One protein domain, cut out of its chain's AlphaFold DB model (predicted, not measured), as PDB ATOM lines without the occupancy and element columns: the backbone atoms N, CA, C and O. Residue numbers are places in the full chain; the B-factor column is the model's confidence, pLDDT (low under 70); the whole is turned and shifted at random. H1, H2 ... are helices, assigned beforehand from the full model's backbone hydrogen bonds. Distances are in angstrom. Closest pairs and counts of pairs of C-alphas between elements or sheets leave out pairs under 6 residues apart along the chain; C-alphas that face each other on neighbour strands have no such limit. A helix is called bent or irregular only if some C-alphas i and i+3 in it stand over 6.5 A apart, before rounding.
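This is residues 32 to 99, 123 to 208 and 233 to 262 of the 1316 residues of the protein "Hypothetical_protein_-_conserved" of Leishmania infantum (UniProt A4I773). The longest helix, H10, runs beside H8 and H9 in an up-and-down bundle of three, each against the one before it; a second up-and-down bundle, of H1, H5, H6 and H7, joins it at H8, with H6 and H7 turned crosswise to H8. The short H11 folds back along H10, and residues 57 to 62, which lie in the link from H2 to H3 but for residue 62, the first of H3, stick out from the rest. The printed part has 184 residues with eleven named helices, H1 to H11 in chain order, and no named strand: the class is all helix. It is compact, with a radius of gyration of the C-alphas of 16.9 A and spans of 51, 47 and 31 A.

H10, residues 233 to 252, is 28.7 A long and begins at C-alpha 233 (247.892, 131.461, 167.188). H11 is residues 256 to 262, ending at C-alpha 262 (233.694, 115.509, 160.372). H9, residues 188 to 206, is 28.7 A long, and H8, residues 171 to 182, 16.5 A. H7, residues 140 to 155, is 24.3 A long and irregular: C-alphas 141 and 144 are 7.7 A apart. H6 is residues 124 to 135, 16.4 A; H5 residues 83 to 93, 16.2 A; H1 residues 32 to 42, 15.3 A, beginning at C-alpha 32 (206.861, 142.242, 178.563). H2 is residues 47 to 51, H3 62 to 65 and H4 69 to 72.

H10 touches H9 at a shallow tilt of 13 degrees, opposite ways; the closest C-alphas, of Trp 191 and Phe 250, are 5.0 A apart. H10 and H11 form a hairpin, with the C-alphas of Phe 250 and Gly 259 closest at 5.1 A. H8, the hub, touches five helices. It forms a hairpin with H9, with the C-alphas of Pro 171 and Cys 201 closest at 5.4 A. H7 touches H8 with residues 140 to 147 alone, about perpendicular at 76 degrees; the closest C-alphas, of Trp 143 and His 180, are 4.4 A apart. H5 and H6 touch at 23 degrees, a shallow tilt, opposite ways, with the C-alphas of Ala 93 and Val 125 closest at 4.7 A. H1 touches H5 at a shallow tilt of 5 degrees, opposite ways; the C-alphas of Leu 35 and Ala 93 are closest at 6.7 A. H4 and H8 only just touch, with 3 pairs of C-alphas within 8 A, the closest those of Tyr 69 and Pro 172 at 5.1 A. H2 and H3 touch no helix. Every O i to N i+4 pair is within hydrogen-bond range in H1, H2, H6, H8, H10 and H11; the counts are 5 of 7 in H5, 10 of 12 in H7 and 12 of 15 in H9, and H3 and H4 are too short for such a pair.

The two C-alphas farthest apart, of Met 99 and Ala 233, are 53.5 A apart. Residues 100 to 122 and 209 to 232 are not printed; the C-alpha gaps across these cuts are 12.1 A and 16.7 A. The link from H7 to H8 is long, with 15 residues. The mean pLDDT of the printed part is 73.1, and 60 residues are under 70, among them residues 48 to 84.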
ATOM      1  N   SER A  32     205.643 142.368 179.373       68.87
ATOM      2  CA  SER A  32     206.861 142.242 178.563       68.87
ATOM      3  C   SER A  32     207.943 143.243 179.014       68.87
ATOM      4  O   SER A  32     209.099 142.874 179.200       68.87
ATOM      5  N   ALA A  33     207.557 144.471 179.392       71.94
ATOM      6  CA  ALA A  33     208.442 145.456 180.020       71.94
ATOM      7  C   ALA A  33     208.951 145.082 181.437       71.94
ATOM      8  O   ALA A  33     210.105 145.362 181.762       71.94
ATOM      9  N   GLN A  34     208.139 144.473 182.307       75.57
ATOM     10  CA  GLN A  34     208.566 143.966 183.620       75.57
ATOM     11  C   GLN A  34     209.485 142.738 183.496       75.57
ATOM     12  O   GLN A  34     210.546 142.711 184.125       75.57
ATOM     13  N   LEU A  35     209.136 141.773 182.644       76.79
ATOM     14  CA  LEU A  35     209.985 140.649 182.246       76.79
ATOM     15  C   LEU A  35     211.335 141.146 181.706       76.79
ATOM     16  O   LEU A  35     212.386 140.766 182.220       76.79
ATOM     17  N   GLN A  36     211.321 142.069 180.740       79.61
ATOM     18  CA  GLN A  36     212.517 142.666 180.145       79.61
ATOM     19  C   GLN A  36     213.367 143.429 181.177       79.61
ATOM     20  O   GLN A  36     214.595 143.345 181.136       79.61
ATOM     21  N   ARG A  37     212.750 144.106 182.159       79.57
ATOM     22  CA  ARG A  37     213.467 144.712 183.296       79.57
ATOM     23  C   ARG A  37     214.161 143.667 184.170       79.57
ATOM     24  O   ARG A  37     215.294 143.910 184.574       79.57
ATOM     25  N   TYR A  38     213.536 142.522 184.460       81.66
ATOM     26  CA  TYR A  38     214.212 141.452 185.201       81.66
ATOM     27  C   TYR A  38     215.333 140.808 184.370       81.66
ATOM     28  O   TYR A  38     216.450 140.684 184.873       81.66
ATOM     29  N   LEU A  39     215.083 140.494 183.093       81.73
ATOM     30  CA  LEU A  39     216.077 139.970 182.145       81.73
ATOM     31  C   LEU A  39     217.322 140.864 182.067       81.73
ATOM     32  O   LEU A  39     218.435 140.387 182.264       81.73
ATOM     33  N   LEU A  40     217.149 142.172 181.854       81.90
ATOM     34  CA  LEU A  40     218.253 143.138 181.757       81.90
ATOM     35  C   LEU A  40     218.988 143.385 183.083       81.90
ATOM     36  O   LEU A  40     220.105 143.900 183.056       81.90
ATOM     37  N   ARG A  41     218.378 143.059 184.229       79.56
ATOM     38  CA  ARG A  41     218.927 143.345 185.566       79.56
ATOM     39  C   ARG A  41     219.579 142.135 186.242       79.56
ATOM     40  O   ARG A  41     220.435 142.332 187.096       79.56
ATOM     41  N   TRP A  42     219.211 140.920 185.835       77.31
ATOM     42  CA  TRP A  42     219.953 139.685 186.119       77.31
ATOM     43  C   TRP A  42     221.030 139.406 185.072       77.31
ATOM     44  O   TRP A  42     222.144 139.035 185.410       77.31
ATOM     45  N   PHE A  43     220.698 139.603 183.797       81.13
ATOM     46  CA  PHE A  43     221.554 139.290 182.660       81.13
ATOM     47  C   PHE A  43     221.726 140.544 181.793       81.13
ATOM     48  O   PHE A  43     221.159 140.636 180.701       81.13
ATOM     49  N   PRO A  44     222.461 141.570 182.262       79.31
ATOM     50  CA  PRO A  44     222.675 142.782 181.481       79.31
ATOM     51  C   PRO A  44     223.339 142.459 180.139       79.31
ATOM     52  O   PRO A  44     224.182 141.570 180.051       79.31
ATOM     53  N   ARG A  45     223.042 143.238 179.088       77.59
ATOM     54  CA  ARG A  45     223.642 143.037 177.745       77.59
ATOM     55  C   ARG A  45     225.181 143.076 177.751       77.59
ATOM     56  O   ARG A  45     225.829 142.558 176.848       77.59
ATOM     57  N   GLY A  46     225.763 143.682 178.786       70.35
ATOM     58  CA  GLY A  46     227.197 143.709 179.052       70.35
ATOM     59  C   GLY A  46     227.729 142.619 179.991       70.35
ATOM     60  O   GLY A  46     228.899 142.728 180.340       70.35
ATOM     61  N   LEU A  47     226.960 141.602 180.414       72.71
ATOM     62  CA  LEU A  47     227.389 140.613 181.424       72.71
ATOM     63  C   LEU A  47     228.681 139.888 181.018       72.71
ATOM     64  O   LEU A  47     229.649 139.890 181.776       72.71
ATOM     65  N   TRP A  48     228.750 139.392 179.777       69.46
ATOM     66  CA  TRP A  48     229.979 138.864 179.170       69.46
ATOM     67  C   TRP A  48     231.160 139.841 179.282       69.46
ATOM     68  O   TRP A  48     232.260 139.459 179.671       69.46
ATOM     69  N   SER A  49     230.947 141.123 178.977       66.37
ATOM     70  CA  SER A  49     232.004 142.136 179.089       66.37
ATOM     71  C   SER A  49     232.311 142.549 180.534       66.37
ATOM     72  O   SER A  49     233.380 143.091 180.774       66.37
ATOM     73  N   PHE A  50     231.408 142.308 181.489       67.21
ATOM     74  CA  PHE A  50     231.564 142.641 182.906       67.21
ATOM     75  C   PHE A  50     232.312 141.543 183.667       67.21
ATOM     76  O   PHE A  50     233.327 141.842 184.287       67.21
ATOM     77  N   ILE A  51     231.881 140.281 183.556       65.41
ATOM     78  CA  ILE A  51     232.540 139.129 184.202       65.41
ATOM     79  C   ILE A  51     234.001 139.016 183.746       65.41
ATOM     80  O   ILE A  51     234.892 138.733 184.540       65.41
ATOM     81  N   TYR A  52     234.265 139.306 182.470       63.46
ATOM     82  CA  TYR A  52     235.594 139.200 181.872       63.46
ATOM     83  C   TYR A  52     236.243 140.559 181.568       63.46
ATOM     84  O   TYR A  52     237.095 140.629 180.677       63.46
ATOM     85  N   ARG A  53     235.850 141.639 182.266       53.65
ATOM     86  CA  ARG A  53     236.239 143.030 181.953       53.65
ATOM     87  C   ARG A  53     237.748 143.177 181.748       53.65
ATOM     88  O   ARG A  53     238.556 142.872 182.621       53.65
ATOM     89  N   ALA A  54     238.150 143.694 180.589       44.21
ATOM     90  CA  ALA A  54     239.430 144.385 180.500       44.21
ATOM     91  C   ALA A  54     239.287 145.712 181.262       44.21
ATOM     92  O   ALA A  54     238.298 146.419 181.063       44.21
ATOM     93  N   SER A  55     240.226 146.030 182.158       37.80
ATOM     94  CA  SER A  55     240.131 147.241 182.983       37.80
ATOM     95  C   SER A  55     240.130 148.497 182.094       37.80
ATOM     96  O   SER A  55     241.100 148.715 181.364       37.80
ATOM     97  N   PRO A  56     239.074 149.336 182.123       40.63
ATOM     98  CA  PRO A  56     238.861 150.379 181.115       40.63
ATOM     99  C   PRO A  56     239.799 151.592 181.235       40.63
ATOM    100  O   PRO A  56     239.757 152.469 180.379       40.63
ATOM    101  N   ARG A  57     240.661 151.652 182.262       38.14
ATOM    102  CA  ARG A  57     241.733 152.661 182.395       38.14
ATOM    103  C   ARG A  57     243.135 152.121 182.044       38.14
ATOM    104  O   ARG A  57     244.120 152.815 182.244       38.14
ATOM    105  N   GLY A  58     243.232 150.904 181.496       30.24
ATOM    106  CA  GLY A  58     244.490 150.225 181.147       30.24
ATOM    107  C   GLY A  58     244.944 150.357 179.684       30.24
ATOM    108  O   GLY A  58     245.385 149.362 179.112       30.24
ATOM    109  N   GLY A  59     244.835 151.548 179.082       29.95
ATOM    110  CA  GLY A  59     245.330 151.852 177.727       29.95
ATOM    111  C   GLY A  59     244.498 151.287 176.559       29.95
ATOM    112  O   GLY A  59     243.848 150.251 176.663       29.95
ATOM    113  N   GLN A  60     244.546 151.947 175.395       33.01
ATOM    114  CA  GLN A  60     243.808 151.542 174.180       33.01
ATOM    115  C   GLN A  60     244.476 150.380 173.402       33.01
ATOM    116  O   GLN A  60     244.364 150.275 172.181       33.01
ATOM    117  N   GLY A  61     245.182 149.480 174.094       34.94
ATOM    118  CA  GLY A  61     245.867 148.347 173.469       34.94
ATOM    119  C   GLY A  61     244.881 147.306 172.929       34.94
ATOM    120  O   GLY A  61     244.097 146.740 173.688       34.94
ATOM    121  N   VAL A  62     244.948 146.991 171.630       40.55
ATOM    122  CA  VAL A  62     243.997 146.081 170.946       40.55
ATOM    123  C   VAL A  62     243.918 144.689 171.597       40.55
ATOM    124  O   VAL A  62     242.852 144.078 171.590       40.55
ATOM    125  N   ALA A  63     244.979 144.229 172.269       38.79
ATOM    126  CA  ALA A  63     244.986 142.998 173.067       38.79
ATOM    127  C   ALA A  63     243.914 142.955 174.186       38.79
ATOM    128  O   ALA A  63     243.522 141.871 174.623       38.79
ATOM    129  N   ALA A  64     243.392 144.105 174.629       40.21
ATOM    130  CA  ALA A  64     242.249 144.186 175.540       40.21
ATOM    131  C   ALA A  64     240.940 143.665 174.910       40.21
ATOM    132  O   ALA A  64     240.076 143.174 175.632       40.21
ATOM    133  N   LYS A  65     240.816 143.702 173.571       41.48
ATOM    134  CA  LYS A  65     239.692 143.142 172.795       41.48
ATOM    135  C   LYS A  65     239.822 141.633 172.529       41.48
ATOM    136  O   LYS A  65     239.117 141.101 171.675       41.48
ATOM    137  N   ALA A  66     240.709 140.920 173.233       49.51
ATOM    138  CA  ALA A  66     240.787 139.463 173.150       49.51
ATOM    139  C   ALA A  66     239.406 138.842 173.433       49.51
ATOM    140  O   ALA A  66     238.877 139.024 174.528       49.51
ATOM    141  N   ASN A  67     238.845 138.128 172.442       57.39
ATOM    142  CA  ASN A  67     237.476 137.597 172.475       57.39
ATOM    143  C   ASN A  67     237.171 136.950 173.835       57.39
ATOM    144  O   ASN A  67     237.888 136.044 174.260       57.39
ATOM    145  N   VAL A  68     236.111 137.428 174.492       62.26
ATOM    146  CA  VAL A  68     235.709 137.075 175.860       62.26
ATOM    147  C   VAL A  68     235.688 135.560 176.089       62.26
ATOM    148  O   VAL A  68     236.180 135.081 177.109       62.26
ATOM    149  N   TYR A  69     235.225 134.787 175.108       57.48
ATOM    150  CA  TYR A  69     235.162 133.331 175.213       57.48
ATOM    151  C   TYR A  69     236.548 132.650 175.325       57.48
ATOM    152  O   TYR A  69     236.688 131.615 175.973       57.48
ATOM    153  N   ARG A  70     237.624 133.271 174.808       58.51
ATOM    154  CA  ARG A  70     239.015 132.809 175.029       58.51
ATOM    155  C   ARG A  70     239.423 132.855 176.511       58.51
ATOM    156  O   ARG A  70     240.403 132.207 176.878       58.51
ATOM    157  N   ARG A  71     238.720 133.637 177.347       63.11
ATOM    158  CA  ARG A  71     238.857 133.627 178.813       63.11
ATOM    159  C   ARG A  71     237.962 132.546 179.428       63.11
ATOM    160  O   ARG A  71     238.501 131.724 180.157       63.11
ATOM    161  N   PHE A  72     236.686 132.456 179.030       64.27
ATOM    162  CA  PHE A  72     235.756 131.383 179.448       64.27
ATOM    163  C   PHE A  72     236.373 129.977 179.322       64.27
ATOM    164  O   PHE A  72     236.379 129.225 180.286       64.27
ATOM    165  N   CYS A  73     236.974 129.623 178.178       57.43
ATOM    166  CA  CYS A  73     237.598 128.299 177.998       57.43
ATOM    167  C   CYS A  73     238.887 128.056 178.802       57.43
ATOM    168  O   CYS A  73     239.370 126.927 178.830       57.43
ATOM    169  N   ARG A  74     239.499 129.094 179.384       57.30
ATOM    170  CA  ARG A  74     240.723 128.966 180.196       57.30
ATOM    171  C   ARG A  74     240.439 128.998 181.691       57.30
ATOM    172  O   ARG A  74     241.164 128.361 182.444       57.30
ATOM    173  N   ASP A  75     239.434 129.765 182.085       61.99
ATOM    174  CA  ASP A  75     239.010 129.964 183.464       61.99
ATOM    175  C   ASP A  75     237.489 130.214 183.463       61.99
ATOM    176  O   ASP A  75     237.039 131.366 183.448       61.99
ATOM    177  N   PRO A  76     236.674 129.147 183.343       64.98
ATOM    178  CA  PRO A  76     235.225 129.271 183.381       64.98
ATOM    179  C   PRO A  76     234.777 129.591 184.816       64.98
ATOM    180  O   PRO A  76     235.334 129.036 185.770       64.98
ATOM    181  N   PRO A  77     233.757 130.447 185.015       65.39
ATOM    182  CA  PRO A  77     233.311 130.837 186.345       65.39
ATOM    183  C   PRO A  77     232.872 129.596 187.116       65.39
ATOM    184  O   PRO A  77     231.993 128.860 186.674       65.39
ATOM    185  N   ARG A  78     233.484 129.365 188.282       58.71
ATOM    186  CA  ARG A  78     233.213 128.176 189.109       58.71
ATOM    187  C   ARG A  78     231.759 128.129 189.582       58.71
ATOM    188  O   ARG A  78     231.163 127.059 189.636       58.71
ATOM    189  N   VAL A  79     231.190 129.299 189.880       55.40
ATOM    190  CA  VAL A  79     229.776 129.513 190.202       55.40
ATOM    191  C   VAL A  79     229.361 130.864 189.610       55.40
ATOM    192  O   VAL A  79     230.022 131.866 189.866       55.40
ATOM    193  N   SER A  80     228.256 130.912 188.860       62.34
ATOM    194  CA  SER A  80     227.439 132.133 188.762       62.34
ATOM    195  C   SER A  80     226.246 131.951 189.695       62.34
ATOM    196  O   SER A  80     225.634 130.883 189.704       62.34
ATOM    197  N   HIS A  81     225.890 132.973 190.472       57.40
ATOM    198  CA  HIS A  81     224.685 132.944 191.311       57.40
ATOM    199  C   HIS A  81     223.391 133.088 190.483       57.40
ATOM    200  O   HIS A  81     222.300 132.781 190.965       57.40
ATOM    201  N   GLU A  82     223.511 133.513 189.224       65.94
ATOM    202  CA  GLU A  82     222.404 133.900 188.349       65.94
ATOM    203  C   GLU A  82     221.781 132.696 187.627       65.94
ATOM    204  O   GLU A  82     220.621 132.759 187.236       65.94
ATOM    205  N   TRP A  83     222.497 131.569 187.486       67.01
ATOM    206  CA  TRP A  83     222.048 130.419 186.679       67.01
ATOM    207  C   TRP A  83     220.624 129.952 187.017       67.01
ATOM    208  O   TRP A  83     219.771 129.860 186.138       67.01
ATOM    209  N   THR A  84     220.318 129.759 188.303       69.17
ATOM    210  CA  THR A  84     218.976 129.366 188.761       69.17
ATOM    211  C   THR A  84     217.884 130.411 188.529       69.17
ATOM    212  O   THR A  84     216.712 130.052 188.581       69.17
ATOM    213  N   ALA A  85     218.238 131.673 188.277       76.87
ATOM    214  CA  ALA A  85     217.289 132.719 187.906       76.87
ATOM    215  C   ALA A  85     216.940 132.692 186.403       76.87
ATOM    216  O   ALA A  85     215.929 133.262 186.012       76.87
ATOM    217  N   ALA A  86     217.712 132.004 185.552       79.48
ATOM    218  CA  ALA A  86     217.440 131.935 184.113       79.48
ATOM    219  C   ALA A  86     216.220 131.060 183.770       79.48
ATOM    220  O   ALA A  86     215.311 131.542 183.103       79.48
ATOM    221  N   LEU A  87     216.131 129.822 184.287       76.97
ATOM    222  CA  LEU A  87     214.896 129.015 184.158       76.97
ATOM    223  C   LEU A  87     213.696 129.771 184.718       76.97
ATOM    224  O   LEU A  87     212.603 129.726 184.165       76.97
ATOM    225  N   GLN A  88     213.938 130.502 185.807       80.92
ATOM    226  CA  GLN A  88     212.913 131.293 186.446       80.92
ATOM    227  C   GLN A  88     212.424 132.453 185.550       80.92
ATOM    228  O   GLN A  88     211.233 132.736 185.487       80.92
ATOM    229  N   LEU A  89     213.328 133.095 184.811       82.35
ATOM    230  CA  LEU A  89     213.005 134.149 183.848       82.35
ATOM    231  C   LEU A  89     212.274 133.637 182.599       82.35
ATOM    232  O   LEU A  89     211.399 134.342 182.105       82.35
ATOM    233  N   VAL A  90     212.582 132.431 182.104       79.69
ATOM    234  CA  VAL A  90     211.816 131.811 180.999       79.69
ATOM    235  C   VAL A  90     210.417 131.440 181.446       79.69
ATOM    236  O   VAL A  90     209.450 131.763 180.772       79.69
ATOM    237  N   GLU A  91     210.298 130.786 182.596       78.39
ATOM    238  CA  GLU A  91     208.997 130.385 183.109       78.39
ATOM    239  C   GLU A  91     208.116 131.612 183.396       78.39
ATOM    240  O   GLU A  91     206.929 131.562 183.103       78.39
ATOM    241  N   LEU A  92     208.685 132.743 183.841       77.33
ATOM    242  CA  LEU A  92     207.947 134.007 183.959       77.33
ATOM    243  C   LEU A  92     207.418 134.468 182.598       77.33
ATOM    244  O   LEU A  92     206.280 134.913 182.514       77.33
ATOM    245  N   ALA A  93     208.230 134.341 181.548       79.07
ATOM    246  CA  ALA A  93     207.846 134.696 180.190       79.07
ATOM    247  C   ALA A  93     206.700 133.833 179.643       79.07
ATOM    248  O   ALA A  93     205.826 134.364 178.969       79.07
ATOM    249  N   CYS A  94     206.638 132.543 180.003       74.52
ATOM    250  CA  CYS A  94     205.557 131.624 179.601       74.52
ATOM    251  C   CYS A  94     204.163 132.032 180.091       74.52
ATOM    252  O   CYS A  94     203.187 131.381 179.733       74.52
ATOM    253  N   LEU A  95     204.103 133.058 180.937       71.92
ATOM    254  CA  LEU A  95     202.953 133.501 181.710       71.92
ATOM    255  C   LEU A  95     202.792 135.037 181.594       71.92
ATOM    256  O   LEU A  95     202.157 135.694 182.420       71.92
ATOM    257  N   VAL A  96     203.436 135.634 180.583       67.70
ATOM    258  CA  VAL A  96     203.165 136.998 180.124       67.70
ATOM    259  C   VAL A  96     202.226 136.886 178.935       67.70
ATOM    260  O   VAL A  96     202.676 136.907 177.786       67.70
ATOM    261  N   ASP A  97     200.936 136.725 179.219       56.16
ATOM    262  CA  ASP A  97     199.916 136.662 178.178       56.16
ATOM    263  C   ASP A  97     199.857 137.951 177.363       56.16
ATOM    264  O   ASP A  97     199.943 139.069 177.882       56.16
ATOM    265  N   MET A  98     199.675 137.774 176.059       44.91
ATOM    266  CA  MET A  98     199.354 138.853 175.137       44.91
ATOM    267  C   MET A  98     197.834 139.007 175.105       44.91
ATOM    268  O   MET A  98     197.188 138.481 174.206       44.91
ATOM    269  N   MET A  99     197.264 139.679 176.108       36.96
ATOM    270  CA  MET A  99     195.819 139.921 176.185       36.96
ATOM    271  C   MET A  99     195.407 141.140 175.339       36.96
ATOM    272  O   MET A  99     195.797 142.265 175.667       36.96
ATOM    273  N   ASP A 123     206.484 136.504 170.601       72.09
ATOM    274  CA  ASP A 123     206.356 135.713 171.842       72.09
ATOM    275  C   ASP A 123     207.393 136.089 172.923       72.09
ATOM    276  O   ASP A 123     208.613 136.003 172.734       72.09
ATOM    277  N   SER A 124     206.884 136.489 174.090       75.56
ATOM    278  CA  SER A 124     207.648 136.869 175.277       75.56
ATOM    279  C   SER A 124     208.601 135.758 175.745       75.56
ATOM    280  O   SER A 124     209.719 136.058 176.176       75.56
ATOM    281  N   VAL A 125     208.222 134.482 175.591       80.58
ATOM    282  CA  VAL A 125     209.065 133.305 175.879       80.58
ATOM    283  C   VAL A 125     210.279 133.266 174.974       80.58
ATOM    284  O   VAL A 125     211.399 133.051 175.447       80.58
ATOM    285  N   VAL A 126     210.072 133.507 173.680       81.11
ATOM    286  CA  VAL A 126     211.142 133.546 172.682       81.11
ATOM    287  C   VAL A 126     212.087 134.701 173.010       81.11
ATOM    288  O   VAL A 126     213.287 134.481 173.145       81.11
ATOM    289  N   GLN A 127     211.569 135.902 173.288       82.40
ATOM    290  CA  GLN A 127     212.407 137.039 173.701       82.40
ATOM    291  C   GLN A 127     213.235 136.751 174.971       82.40
ATOM    292  O   GLN A 127     214.417 137.106 175.040       82.40
ATOM    293  N   ALA A 128     212.645 136.099 175.978       83.67
ATOM    294  CA  ALA A 128     213.315 135.784 177.238       83.67
ATOM    295  C   ALA A 128     214.380 134.692 177.095       83.67
ATOM    296  O   ALA A 128     215.516 134.880 177.538       83.67
ATOM    297  N   THR A 129     214.035 133.570 176.459       85.15
ATOM    298  CA  THR A 129     214.974 132.474 176.175       85.15
ATOM    299  C   THR A 129     216.143 132.963 175.321       85.15
ATOM    300  O   THR A 129     217.291 132.701 175.676       85.15
ATOM    301  N   GLU A 130     215.895 133.755 174.272       86.02
ATOM    302  CA  GLU A 130     216.958 134.347 173.454       86.02
ATOM    303  C   GLU A 130     217.873 135.270 174.252       86.02
ATOM    304  O   GLU A 130     219.094 135.153 174.158       86.02
ATOM    305  N   HIS A 131     217.318 136.167 175.072       85.06
ATOM    306  CA  HIS A 131     218.123 137.072 175.894       85.06
ATOM    307  C   HIS A 131     219.013 136.301 176.886       85.06
ATOM    308  O   HIS A 131     220.193 136.624 177.044       85.06
ATOM    309  N   LEU A 132     218.481 135.247 177.508       86.87
ATOM    310  CA  LEU A 132     219.217 134.389 178.442       86.87
ATOM    311  C   LEU A 132     220.289 133.544 177.756       86.87
ATOM    312  O   LEU A 132     221.403 133.455 178.268       86.87
ATOM    313  N   LEU A 133     219.993 132.959 176.594       86.60
ATOM    314  CA  LEU A 133     220.977 132.223 175.802       86.60
ATOM    315  C   LEU A 133     222.081 133.163 175.290       86.60
ATOM    316  O   LEU A 133     223.256 132.817 175.358       86.60
ATOM    317  N   ARG A 134     221.730 134.376 174.835       83.78
ATOM    318  CA  ARG A 134     222.656 135.366 174.255       83.78
ATOM    319  C   ARG A 134     223.597 136.013 175.275       83.78
ATOM    320  O   ARG A 134     224.755 136.273 174.933       83.78
ATOM    321  N   TYR A 135     223.116 136.311 176.484       82.10
ATOM    322  CA  TYR A 135     223.863 137.085 177.489       82.10
ATOM    323  C   TYR A 135     224.194 136.324 178.779       82.10
ATOM    324  O   TYR A 135     225.051 136.789 179.531       82.10
ATOM    325  N   GLY A 136     223.561 135.178 179.043       81.28
ATOM    326  CA  GLY A 136     223.814 134.366 180.232       81.28
ATOM    327  C   GLY A 136     225.178 133.686 180.203       81.28
ATOM    328  O   GLY A 136     225.522 133.014 179.232       81.28
ATOM    329  N   VAL A 137     225.946 133.830 181.287       78.88
ATOM    330  CA  VAL A 137     227.229 133.139 181.474       78.88
ATOM    331  C   VAL A 137     227.034 132.018 182.491       78.88
ATOM    332  O   VAL A 137     226.957 132.261 183.696       78.88
ATOM    333  N   PHE A 138     226.917 130.783 182.006       81.28
ATOM    334  CA  PHE A 138     226.610 129.617 182.837       81.28
ATOM    335  C   PHE A 138     227.882 128.794 183.118       81.28
ATOM    336  O   PHE A 138     228.639 128.526 182.180       81.28
ATOM    337  N   PRO A 139     228.125 128.366 184.374       80.06
ATOM    338  CA  PRO A 139     229.267 127.513 184.721       80.06
ATOM    339  C   PRO A 139     229.159 126.148 184.013       80.06
ATOM    340  O   PRO A 139     228.045 125.757 183.665       80.06
ATOM    341  N   PRO A 140     230.245 125.363 183.858       77.54
ATOM    342  CA  PRO A 140     230.195 124.030 183.237       77.54
ATOM    343  C   PRO A 140     229.168 123.084 183.883       77.54
ATOM    344  O   PRO A 140     228.459 122.367 183.189       77.54
ATOM    345  N   ALA A 141     228.989 123.151 185.208       78.09
ATOM    346  CA  ALA A 141     227.952 122.401 185.931       78.09
ATOM    347  C   ALA A 141     226.502 122.827 185.593       78.09
ATOM    348  O   ALA A 141     225.549 122.143 185.955       78.09
ATOM    349  N   GLY A 142     226.321 123.960 184.908       77.90
ATOM    350  CA  GLY A 142     225.038 124.496 184.461       77.90
ATOM    351  C   GLY A 142     224.572 123.978 183.098       77.90
ATOM    352  O   GLY A 142     223.537 124.449 182.625       77.90
ATOM    353  N   TRP A 143     225.280 123.030 182.470       85.00
ATOM    354  CA  TRP A 143     224.973 122.555 181.114       85.00
ATOM    355  C   TRP A 143     223.502 122.149 180.934       85.00
ATOM    356  O   TRP A 143     222.820 122.648 180.039       85.00
ATOM    357  N   ALA A 144     222.969 121.339 181.856       85.54
ATOM    358  CA  ALA A 144     221.597 120.825 181.807       85.54
ATOM    359  C   ALA A 144     220.541 121.937 181.886       85.54
ATOM    360  O   ALA A 144     219.434 121.794 181.368       85.54
ATOM    361  N   LEU A 145     220.883 123.061 182.523       84.76
ATOM    362  CA  LEU A 145     220.036 124.242 182.564       84.76
ATOM    363  C   LEU A 145     220.035 124.944 181.203       84.76
ATOM    364  O   LEU A 145     218.966 125.265 180.694       84.76
ATOM    365  N   THR A 146     221.203 125.142 180.585       86.54
ATOM    366  CA  THR A 146     221.297 125.812 179.280       86.54
ATOM    367  C   THR A 146     220.596 125.024 178.168       86.54
ATOM    368  O   THR A 146     219.942 125.628 177.320       86.54
ATOM    369  N   LEU A 147     220.639 123.687 178.203       86.41
ATOM    370  CA  LEU A 147     219.913 122.854 177.234       86.41
ATOM    371  C   LEU A 147     218.389 122.914 177.408       86.41
ATOM    372  O   LEU A 147     217.670 122.895 176.413       86.41
ATOM    373  N   ARG A 148     217.879 123.069 178.638       85.84
ATOM    374  CA  ARG A 148     216.442 123.307 178.872       85.84
ATOM    375  C   ARG A 148     215.987 124.647 178.286       85.84
ATOM    376  O   ARG A 148     214.963 124.677 177.614       85.84
ATOM    377  N   LEU A 149     216.776 125.715 178.456       86.69
ATOM    378  CA  LEU A 149     216.496 127.023 177.835       86.69
ATOM    379  C   LEU A 149     216.443 126.925 176.297       86.69
ATOM    380  O   LEU A 149     215.581 127.534 175.668       86.69
ATOM    381  N   LEU A 150     217.351 126.144 175.696       87.24
ATOM    382  CA  LEU A 150     217.375 125.877 174.253       87.24
ATOM    383  C   LEU A 150     216.145 125.079 173.789       87.24
ATOM    384  O   LEU A 150     215.555 125.420 172.768       87.24
ATOM    385  N   HIS A 151     215.751 124.040 174.528       85.33
ATOM    386  CA  HIS A 151     214.577 123.226 174.202       85.33
ATOM    387  C   HIS A 151     213.292 124.069 174.229       85.33
ATOM    388  O   HIS A 151     212.566 124.105 173.239       85.33
ATOM    389  N   GLN A 152     213.097 124.865 175.287       82.58
ATOM    390  CA  GLN A 152     211.947 125.769 175.429       82.58
ATOM    391  C   GLN A 152     211.879 126.838 174.322       82.58
ATOM    392  O   GLN A 152     210.791 127.186 173.866       82.58
ATOM    393  N   TRP A 153     213.024 127.337 173.835       85.98
ATOM    394  CA  TRP A 153     213.057 128.238 172.672       85.98
ATOM    395  C   TRP A 153     212.587 127.547 171.379       85.98
ATOM    396  O   TRP A 153     211.921 128.181 170.557       85.98
ATOM    397  N   ARG A 154     212.910 126.255 171.199       83.48
ATOM    398  CA  ARG A 154     212.535 125.456 170.015       83.48
ATOM    399  C   ARG A 154     211.059 125.099 169.984       83.48
ATOM    400  O   ARG A 154     210.448 125.235 168.930       83.48
ATOM    401  N   GLU A 155     210.488 124.696 171.118       80.44
ATOM    402  CA  GLU A 155     209.052 124.390 171.246       80.44
ATOM    403  C   GLU A 155     208.162 125.573 170.823       80.44
ATOM    404  O   GLU A 155     207.045 125.371 170.349       80.44
ATOM    405  N   ARG A 156     208.671 126.808 170.954       78.41
ATOM    406  CA  ARG A 156     207.991 128.052 170.568       78.41
ATOM    407  C   ARG A 156     208.325 128.573 169.165       78.41
ATOM    408  O   ARG A 156     207.744 129.577 168.755       78.41
ATOM    409  N   GLN A 157     209.214 127.934 168.397       76.17
ATOM    410  CA  GLN A 157     209.429 128.355 167.006       76.17
ATOM    411  C   GLN A 157     208.276 127.890 166.099       76.17
ATOM    412  O   GLN A 157     207.869 126.727 166.161       76.17
ATOM    413  N   PRO A 158     207.760 128.750 165.200       68.24
ATOM    414  CA  PRO A 158     206.759 128.330 164.228       68.24
ATOM    415  C   PRO A 158     207.372 127.300 163.273       68.24
ATOM    416  O   PRO A 158     208.449 127.534 162.726       68.24
ATOM    417  N   ARG A 159     206.664 126.191 163.012       60.79
ATOM    418  CA  ARG A 159     207.155 125.039 162.217       60.79
ATOM    419  C   ARG A 159     207.698 125.391 160.819       60.79
ATOM    420  O   ARG A 159     208.470 124.621 160.263       60.79
ATOM    421  N   ALA A 160     207.332 126.549 160.267       56.40
ATOM    422  CA  ALA A 160     207.855 127.071 159.002       56.40
ATOM    423  C   ALA A 160     209.301 127.623 159.079       56.40
ATOM    424  O   ALA A 160     209.934 127.819 158.044       56.40
ATOM    425  N   ARG A 161     209.846 127.891 160.275       53.64
ATOM    426  CA  ARG A 161     211.231 128.354 160.468       53.64
ATOM    427  C   ARG A 161     212.144 127.183 160.824       53.64
ATOM    428  O   ARG A 161     212.252 126.806 161.986       53.64
ATOM    429  N   LEU A 162     212.885 126.680 159.838       53.34
ATOM    430  CA  LEU A 162     213.929 125.647 159.990       53.34
ATOM    431  C   LEU A 162     215.208 126.169 160.699       53.34
ATOM    432  O   LEU A 162     216.332 125.832 160.325       53.34
ATOM    433  N   HIS A 163     215.064 127.023 161.715       61.15
ATOM    434  CA  HIS A 163     216.178 127.572 162.488       61.15
ATOM    435  C   HIS A 163     216.420 126.748 163.755       61.15
ATOM    436  O   HIS A 163     215.655 126.800 164.713       61.15
ATOM    437  N   VAL A 164     217.536 126.018 163.777       71.29
ATOM    438  CA  VAL A 164     217.952 125.162 164.907       71.29
ATOM    439  C   VAL A 164     218.343 125.985 166.154       71.29
ATOM    440  O   VAL A 164     218.324 125.464 167.274       71.29
ATOM    441  N   PHE A 165     218.665 127.273 165.971       82.54
ATOM    442  CA  PHE A 165     219.129 128.216 166.997       82.54
ATOM    443  C   PHE A 165     218.653 129.655 166.736       82.54
ATOM    444  O   PHE A 165     218.395 129.998 165.578       82.54
ATOM    445  N   PRO A 166     218.619 130.524 167.767       79.85
ATOM    446  CA  PRO A 166     218.340 131.944 167.592       79.85
ATOM    447  C   PRO A 166     219.346 132.637 166.668       79.85
ATOM    448  O   PRO A 166     220.558 132.567 166.889       79.85
ATOM    449  N   THR A 167     218.848 133.421 165.711       71.30
ATOM    450  CA  THR A 167     219.673 134.328 164.885       71.30
ATOM    451  C   THR A 167     220.304 135.461 165.703       71.30
ATOM    452  O   THR A 167     221.201 136.152 165.228       71.30
ATOM    453  N   SER A 168     219.853 135.651 166.945       72.35
ATOM    454  CA  SER A 168     220.366 136.643 167.884       72.35
ATOM    455  C   SER A 168     221.565 136.165 168.716       72.35
ATOM    456  O   SER A 168     222.159 136.992 169.414       72.35
ATOM    457  N   LEU A 169     221.953 134.879 168.678       79.85
ATOM    458  CA  LEU A 169     223.091 134.371 169.458       79.85
ATOM    459  C   LEU A 169     224.385 135.138 169.143       79.85
ATOM    460  O   LEU A 169     224.710 135.401 167.992       79.85
ATOM    461  N   SER A 170     225.159 135.460 170.183       76.48
ATOM    462  CA  SER A 170     226.530 135.962 170.018       76.48
ATOM    463  C   SER A 170     227.525 134.791 169.936       76.48
ATOM    464  O   SER A 170     227.260 133.751 170.545       76.48
ATOM    465  N   PRO A 171     228.702 134.922 169.292       72.66
ATOM    466  CA  PRO A 171     229.676 133.827 169.243       72.66
ATOM    467  C   PRO A 171     230.122 133.291 170.618       72.66
ATOM    468  O   PRO A 171     230.249 132.075 170.749       72.66
ATOM    469  N   PRO A 172     230.307 134.113 171.680       74.19
ATOM    470  CA  PRO A 172     230.549 133.598 173.031       74.19
ATOM    471  C   PRO A 172     229.398 132.745 173.580       74.19
ATOM    472  O   PRO A 172     229.651 131.732 174.226       74.19
ATOM    473  N   ALA A 173     228.148 133.120 173.294       81.77
ATOM    474  CA  ALA A 173     226.968 132.352 173.677       81.77
ATOM    475  C   ALA A 173     226.849 131.038 172.895       81.77
ATOM    476  O   ALA A 173     226.667 129.987 173.501       81.77
ATOM    477  N   ALA A 174     227.014 131.074 171.570       83.69
ATOM    478  CA  ALA A 174     226.980 129.885 170.721       83.69
ATOM    479  C   ALA A 174     228.087 128.879 171.098       83.69
ATOM    480  O   ALA A 174     227.834 127.680 171.205       83.69
ATOM    481  N   ALA A 175     229.294 129.365 171.400       79.82
ATOM    482  CA  ALA A 175     230.401 128.527 171.850       79.82
ATOM    483  C   ALA A 175     230.218 128.008 173.294       79.82
ATOM    484  O   ALA A 175     230.628 126.890 173.608       79.82
ATOM    485  N   GLN A 176     229.575 128.771 174.186       84.11
ATOM    486  CA  GLN A 176     229.180 128.276 175.512       84.11
ATOM    487  C   GLN A 176     228.115 127.180 175.394       84.11
ATOM    488  O   GLN A 176     228.197 126.170 176.088       84.11
ATOM    489  N   LEU A 177     227.145 127.354 174.495       88.02
ATOM    490  CA  LEU A 177     226.106 126.368 174.227       88.02
ATOM    491  C   LEU A 177     226.708 125.071 173.667       88.02
ATOM    492  O   LEU A 177     226.390 124.002 174.174       88.02
ATOM    493  N   LEU A 178     227.659 125.160 172.726       87.67
ATOM    494  CA  LEU A 178     228.416 124.004 172.227       87.67
ATOM    495  C   LEU A 178     229.160 123.265 173.352       87.67
ATOM    496  O   LEU A 178     229.127 122.035 173.406       87.67
ATOM    497  N   HIS A 179     229.802 123.998 174.268       86.18
ATOM    498  CA  HIS A 179     230.471 123.386 175.417       86.18
ATOM    499  C   HIS A 179     229.482 122.626 176.309       86.18
ATOM    500  O   HIS A 179     229.731 121.474 176.655       86.18
ATOM    501  N   HIS A 180     228.325 123.221 176.605       88.20
ATOM    502  CA  HIS A 180     227.279 122.582 177.405       88.20
ATOM    503  C   HIS A 180     226.642 121.368 176.717       88.20
ATOM    504  O   HIS A 180     226.323 120.396 177.395       88.20
ATOM    505  N   ILE A 181     226.536 121.357 175.385       89.52
ATOM    506  CA  ILE A 181     226.126 120.160 174.632       89.52
ATOM    507  C   ILE A 181     227.187 119.049 174.757       89.52
ATOM    508  O   ILE A 181     226.830 117.896 174.965       89.52
ATOM    509  N   SER A 182     228.488 119.375 174.735       86.72
ATOM    510  CA  SER A 182     229.568 118.377 174.906       86.72
ATOM    511  C   SER A 182     229.695 117.765 176.311       86.72
ATOM    512  O   SER A 182     230.423 116.787 176.493       86.72
ATOM    513  N   LEU A 183     228.975 118.318 177.293       85.42
ATOM    514  CA  LEU A 183     228.861 117.803 178.663       85.42
ATOM    515  C   LEU A 183     227.558 117.014 178.907       85.42
ATOM    516  O   LEU A 183     227.343 116.523 180.015       85.42
ATOM    517  N   ALA A 184     226.685 116.917 177.903       85.14
ATOM    518  CA  ALA A 184     225.382 116.274 178.006       85.14
ATOM    519  C   ALA A 184     225.465 114.736 177.902       85.14
ATOM    520  O   ALA A 184     226.424 114.205 177.334       85.14
ATOM    521  N   PRO A 185     224.446 113.995 178.383       82.06
ATOM    522  CA  PRO A 185     224.256 112.608 177.985       82.06
ATOM    523  C   PRO A 185     224.028 112.509 176.463       82.06
ATOM    524  O   PRO A 185     223.486 113.440 175.854       82.06
ATOM    525  N   PRO A 186     224.419 111.388 175.839       79.21
ATOM    526  CA  PRO A 186     224.332 111.218 174.396       79.21
ATOM    527  C   PRO A 186     222.886 111.238 173.890       79.21
ATOM    528  O   PRO A 186     221.985 110.669 174.504       79.21
ATOM    529  N   SER A 187     222.667 111.888 172.747       81.23
ATOM    530  CA  SER A 187     221.387 111.899 172.034       81.23
ATOM    531  C   SER A 187     221.591 112.235 170.554       81.23
ATOM    532  O   SER A 187     222.533 112.947 170.198       81.23
ATOM    533  N   GLN A 188     220.684 111.775 169.687       80.18
ATOM    534  CA  GLN A 188     220.747 112.037 168.241       80.18
ATOM    535  C   GLN A 188     220.600 113.528 167.877       80.18
ATOM    536  O   GLN A 188     221.054 113.949 166.818       80.18
ATOM    537  N   GLN A 189     220.007 114.353 168.750       82.24
ATOM    538  CA  GLN A 189     219.903 115.800 168.519       82.24
ATOM    539  C   GLN A 189     221.204 116.544 168.877       82.24
ATOM    540  O   GLN A 189     221.568 117.505 168.201       82.24
ATOM    541  N   ALA A 190     221.947 116.083 169.891       85.61
ATOM    542  CA  ALA A 190     223.129 116.779 170.405       85.61
ATOM    543  C   ALA A 190     224.249 116.959 169.361       85.61
ATOM    544  O   ALA A 190     224.898 118.005 169.336       85.61
ATOM    545  N   TRP A 191     224.474 115.990 168.468       84.87
ATOM    546  CA  TRP A 191     225.500 116.135 167.427       84.87
ATOM    547  C   TRP A 191     225.074 117.097 166.307       84.87
ATOM    548  O   TRP A 191     225.904 117.859 165.807       84.87
ATOM    549  N   GLN A 192     223.786 117.118 165.945       87.66
ATOM    550  CA  GLN A 192     223.229 118.049 164.952       87.66
ATOM    551  C   GLN A 192     223.362 119.490 165.455       87.66
ATOM    552  O   GLN A 192     223.856 120.379 164.756       87.66
ATOM    553  N   ASP A 193     223.002 119.685 166.723       88.34
ATOM    554  CA  ASP A 193     223.147 120.932 167.461       88.34
ATOM    555  C   ASP A 193     224.602 121.409 167.502       88.34
ATOM    556  O   ASP A 193     224.899 122.568 167.196       88.34
ATOM    557  N   ALA A 194     225.526 120.504 167.832       88.92
ATOM    558  CA  ALA A 194     226.948 120.801 167.920       88.92
ATOM    559  C   ALA A 194     227.587 121.142 166.562       88.92
ATOM    560  O   ALA A 194     228.495 121.979 166.504       88.92
ATOM    561  N   LEU A 195     227.117 120.534 165.468       87.88
ATOM    562  CA  LEU A 195     227.550 120.858 164.107       87.88
ATOM    563  C   LEU A 195     227.043 122.245 163.684       87.88
ATOM    564  O   LEU A 195     227.827 123.087 163.240       87.88
ATOM    565  N   CYS A 196     225.754 122.526 163.880       87.21
ATOM    566  CA  CYS A 196     225.153 123.819 163.551       87.21
ATOM    567  C   CYS A 196     225.771 124.981 164.357       87.21
ATOM    568  O   CYS A 196     226.075 126.030 163.785       87.21
ATOM    569  N   LEU A 197     226.053 124.800 165.655       87.45
ATOM    570  CA  LEU A 197     226.759 125.809 166.462       87.45
ATOM    571  C   LEU A 197     228.221 125.986 166.060       87.45
ATOM    572  O   LEU A 197     228.716 127.114 166.082       87.45
ATOM    573  N   TYR A 198     228.908 124.912 165.661       86.06
ATOM    574  CA  TYR A 198     230.243 125.018 165.078       86.06
ATOM    575  C   TYR A 198     230.231 125.890 163.816       86.06
ATOM    576  O   TYR A 198     231.051 126.802 163.713       86.06
ATOM    577  N   HIS A 199     229.270 125.689 162.905       83.07
ATOM    578  CA  HIS A 199     229.124 126.538 161.717       83.07
ATOM    579  C   HIS A 199     228.851 128.007 162.077       83.07
ATOM    580  O   HIS A 199     229.555 128.880 161.570       83.07
ATOM    581  N   LEU A 200     227.912 128.287 162.991       80.54
ATOM    582  CA  LEU A 200     227.610 129.652 163.457       80.54
ATOM    583  C   LEU A 200     228.818 130.340 164.114       80.54
ATOM    584  O   LEU A 200     229.046 131.531 163.917       80.54
ATOM    585  N   CYS A 201     229.626 129.596 164.875       78.92
ATOM    586  CA  CYS A 201     230.849 130.132 165.468       78.92
ATOM    587  C   CYS A 201     231.957 130.346 164.425       78.92
ATOM    588  O   CYS A 201     232.734 131.288 164.553       78.92
ATOM    589  N   ALA A 202     232.062 129.481 163.412       74.06
ATOM    590  CA  ALA A 202     233.106 129.557 162.395       74.06
ATOM    591  C   ALA A 202     232.883 130.702 161.391       74.06
ATOM    592  O   ALA A 202     233.851 131.355 161.003       74.06
ATOM    593  N   THR A 203     231.640 130.987 160.990       67.95
ATOM    594  CA  THR A 203     231.340 132.045 160.006       67.95
ATOM    595  C   THR A 203     231.728 133.433 160.513       67.95
ATOM    596  O   THR A 203     232.523 134.109 159.860       67.95
ATOM    597  N   GLU A 204     231.263 133.844 161.700       61.07
ATOM    598  CA  GLU A 204     231.620 135.153 162.277       61.07
ATOM    599  C   GLU A 204     233.135 135.303 162.497       61.07
ATOM    600  O   GLU A 204     233.699 136.373 162.264       61.07
ATOM    601  N   VAL A 205     233.821 134.219 162.877       56.78
ATOM    602  CA  VAL A 205     235.279 134.190 163.089       56.78
ATOM    603  C   VAL A 205     236.069 134.517 161.813       56.78
ATOM    604  O   VAL A 205     237.171 135.065 161.910       56.78
ATOM    605  N   HIS A 206     235.502 134.260 160.632       51.95
ATOM    606  CA  HIS A 206     236.078 134.656 159.347       51.95
ATOM    607  C   HIS A 206     235.669 136.071 158.884       51.95
ATOM    608  O   HIS A 206     236.340 136.628 158.015       51.95
ATOM    609  N   THR A 207     234.645 136.704 159.475       41.80
ATOM    610  CA  THR A 207     234.205 138.065 159.098       41.80
ATOM    611  C   THR A 207     234.949 139.180 159.864       41.80
ATOM    612  O   THR A 207     234.898 139.241 161.096       41.80
ATOM    613  N   PRO A 208     235.652 140.114 159.188       36.24
ATOM    614  CA  PRO A 208     236.450 141.142 159.862       36.24
ATOM    615  C   PRO A 208     235.631 142.394 160.234       36.24
ATOM    616  O   PRO A 208     235.624 143.385 159.507       36.24
ATOM    617  N   ALA A 233     247.631 132.653 166.376       47.83
ATOM    618  CA  ALA A 233     247.892 131.461 167.188       47.83
ATOM    619  C   ALA A 233     246.786 131.188 168.231       47.83
ATOM    620  O   ALA A 233     246.425 130.038 168.479       47.83
ATOM    621  N   VAL A 234     246.197 132.234 168.822       48.90
ATOM    622  CA  VAL A 234     245.069 132.086 169.764       48.90
ATOM    623  C   VAL A 234     243.717 131.975 169.023       48.90
ATOM    624  O   VAL A 234     242.700 131.614 169.612       48.90
ATOM    625  N   HIS A 235     243.674 132.252 167.715       58.31
ATOM    626  CA  HIS A 235     242.504 132.052 166.849       58.31
ATOM    627  C   HIS A 235     242.372 130.579 166.437       58.31
ATOM    628  O   HIS A 235     241.308 129.995 166.629       58.31
ATOM    629  N   SER A 236     243.461 129.940 165.994       63.84
ATOM    630  CA  SER A 236     243.459 128.495 165.714       63.84
ATOM    631  C   SER A 236     243.194 127.657 166.970       63.84
ATOM    632  O   SER A 236     242.445 126.688 166.907       63.84
ATOM    633  N   ALA A 237     243.706 128.067 168.138       65.32
ATOM    634  CA  ALA A 237     243.403 127.411 169.413       65.32
ATOM    635  C   ALA A 237     241.900 127.422 169.773       65.32
ATOM    636  O   ALA A 237     241.407 126.455 170.350       65.32
ATOM    637  N   PHE A 238     241.164 128.484 169.418       69.86
ATOM    638  CA  PHE A 238     239.715 128.559 169.630       69.86
ATOM    639  C   PHE A 238     238.956 127.621 168.683       69.86
ATOM    640  O   PHE A 238     238.166 126.803 169.150       69.86
ATOM    641  N   LEU A 239     239.250 127.665 167.378       74.10
ATOM    642  CA  LEU A 239     238.627 126.764 166.398       74.10
ATOM    643  C   LEU A 239     238.898 125.284 166.726       74.10
ATOM    644  O   LEU A 239     237.984 124.468 166.640       74.10
ATOM    645  N   LYS A 240     240.107 124.943 167.194       73.98
ATOM    646  CA  LYS A 240     240.449 123.595 167.680       73.98
ATOM    647  C   LYS A 240     239.606 123.143 168.871       73.98
ATOM    648  O   LYS A 240     239.217 121.981 168.918       73.98
ATOM    649  N   ALA A 241     239.310 124.038 169.815       75.35
ATOM    650  CA  ALA A 241     238.446 123.716 170.950       75.35
ATOM    651  C   ALA A 241     237.009 123.420 170.492       75.35
ATOM    652  O   ALA A 241     236.447 122.405 170.894       75.35
ATOM    653  N   LEU A 242     236.446 124.242 169.592       81.19
ATOM    654  CA  LEU A 242     235.123 123.984 169.004       81.19
ATOM    655  C   LEU A 242     235.097 122.631 168.272       81.19
ATOM    656  O   LEU A 242     234.256 121.790 168.569       81.19
ATOM    657  N   ARG A 243     236.070 122.386 167.380       83.96
ATOM    658  CA  ARG A 243     236.206 121.128 166.620       83.96
ATOM    659  C   ARG A 243     236.330 119.907 167.532       83.96
ATOM    660  O   ARG A 243     235.732 118.878 167.238       83.96
ATOM    661  N   HIS A 244     237.051 120.015 168.650       82.55
ATOM    662  CA  HIS A 244     237.119 118.945 169.646       82.55
ATOM    663  C   HIS A 244     235.745 118.657 170.263       82.55
ATOM    664  O   HIS A 244     235.369 117.488 170.314       82.55
ATOM    665  N   MET A 245     235.009 119.687 170.695       86.66
ATOM    666  CA  MET A 245     233.694 119.538 171.337       86.66
ATOM    667  C   MET A 245     232.638 118.967 170.374       86.66
ATOM    668  O   MET A 245     231.880 118.065 170.740       86.66
ATOM    669  N   THR A 246     232.632 119.419 169.117       88.65
ATOM    670  CA  THR A 246     231.771 118.861 168.061       88.65
ATOM    671  C   THR A 246     232.141 117.410 167.733       88.65
ATOM    672  O   THR A 246     231.261 116.564 167.631       88.65
ATOM    673  N   LEU A 247     233.430 117.060 167.654       88.50
ATOM    674  CA  LEU A 247     233.833 115.663 167.444       88.50
ATOM    675  C   LEU A 247     233.452 114.761 168.630       88.50
ATOM    676  O   LEU A 247     233.001 113.639 168.416       88.50
ATOM    677  N   THR A 248     233.589 115.229 169.876       84.88
ATOM    678  CA  THR A 248     233.169 114.439 171.044       84.88
ATOM    679  C   THR A 248     231.663 114.216 171.092       84.88
ATOM    680  O   THR A 248     231.263 113.139 171.499       84.88
ATOM    681  N   THR A 249     230.835 115.158 170.632       87.58
ATOM    682  CA  THR A 249     229.365 114.991 170.632       87.58
ATOM    683  C   THR A 249     228.881 113.980 169.593       87.58
ATOM    684  O   THR A 249     228.025 113.162 169.924       87.58
ATOM    685  N   PHE A 250     229.480 113.937 168.393       88.29
ATOM    686  CA  PHE A 250     229.278 112.817 167.455       88.29
ATOM    687  C   PHE A 250     229.625 111.473 168.111       88.29
ATOM    688  O   PHE A 250     228.828 110.540 168.113       88.29
ATOM    689  N   LEU A 251     230.817 111.386 168.706       85.17
ATOM    690  CA  LEU A 251     231.356 110.142 169.256       85.17
ATOM    691  C   LEU A 251     230.720 109.714 170.589       85.17
ATOM    692  O   LEU A 251     230.810 108.543 170.944       85.17
ATOM    693  N   GLN A 252     230.080 110.626 171.323       85.26
ATOM    694  CA  GLN A 252     229.218 110.309 172.463       85.26
ATOM    695  C   GLN A 252     227.907 109.675 171.979       85.26
ATOM    696  O   GLN A 252     227.472 108.683 172.554       85.26
ATOM    697  N   ALA A 253     227.303 110.214 170.914       84.20
ATOM    698  CA  ALA A 253     226.030 109.757 170.347       84.20
ATOM    699  C   ALA A 253     226.113 108.452 169.520       84.20
ATOM    700  O   ALA A 253     225.151 108.119 168.838       84.20
ATOM    701  N   ASP A 254     227.251 107.748 169.568       84.32
ATOM    702  CA  ASP A 254     227.610 106.576 168.743       84.32
ATOM    703  C   ASP A 254     227.580 106.818 167.217       84.32
ATOM    704  O   ASP A 254     227.582 105.906 166.397       84.32
ATOM    705  N   GLU A 255     227.621 108.086 166.806       86.08
ATOM    706  CA  GLU A 255     227.525 108.527 165.411       86.08
ATOM    707  C   GLU A 255     228.917 108.557 164.763       86.08
ATOM    708  O   GLU A 255     229.394 109.582 164.258       86.08
ATOM    709  N   TRP A 256     229.614 107.421 164.844       86.14
ATOM    710  CA  TRP A 256     231.038 107.303 164.536       86.14
ATOM    711  C   TRP A 256     231.365 107.536 163.055       86.14
ATOM    712  O   TRP A 256     232.390 108.153 162.773       86.14
ATOM    713  N   GLU A 257     230.488 107.163 162.116       88.80
ATOM    714  CA  GLU A 257     230.636 107.497 160.686       88.80
ATOM    715  C   GLU A 257     230.628 109.015 160.454       88.80
ATOM    716  O   GLU A 257     231.487 109.570 159.760       88.80
ATOM    717  N   ARG A 258     229.675 109.715 161.081       88.28
ATOM    718  CA  ARG A 258     229.521 111.171 160.962       88.28
ATOM    719  C   ARG A 258     230.665 111.902 161.665       88.28
ATOM    720  O   ARG A 258     231.205 112.862 161.116       88.28
ATOM    721  N   GLY A 259     231.106 111.395 162.819       88.58
ATOM    722  CA  GLY A 259     232.314 111.851 163.510       88.58
ATOM    723  C   GLY A 259     233.589 111.658 162.681       88.58
ATOM    724  O   GLY A 259     234.426 112.559 162.631       88.58
ATOM    725  N   LEU A 260     233.719 110.533 161.971       88.44
ATOM    726  CA  LEU A 260     234.838 110.244 161.072       88.44
ATOM    727  C   LEU A 260     234.856 111.187 159.860       88.44
ATOM    728  O   LEU A 260     235.893 111.780 159.555       88.44
ATOM    729  N   HIS A 261     233.706 111.412 159.218       89.75
ATOM    730  CA  HIS A 261     233.597 112.374 158.121       89.75
ATOM    731  C   HIS A 261     233.872 113.816 158.591       89.75
ATOM    732  O   HIS A 261     234.614 114.550 157.933       89.75
ATOM    733  N   PHE A 262     233.371 114.213 159.767       88.97
ATOM    734  CA  PHE A 262     233.694 115.509 160.372       88.97
ATOM    735  C   PHE A 262     235.196 115.644 160.671       88.97
ATOM    736  O   PHE A 262     235.789 116.684 160.379       88.97
TER     737      PHE A 262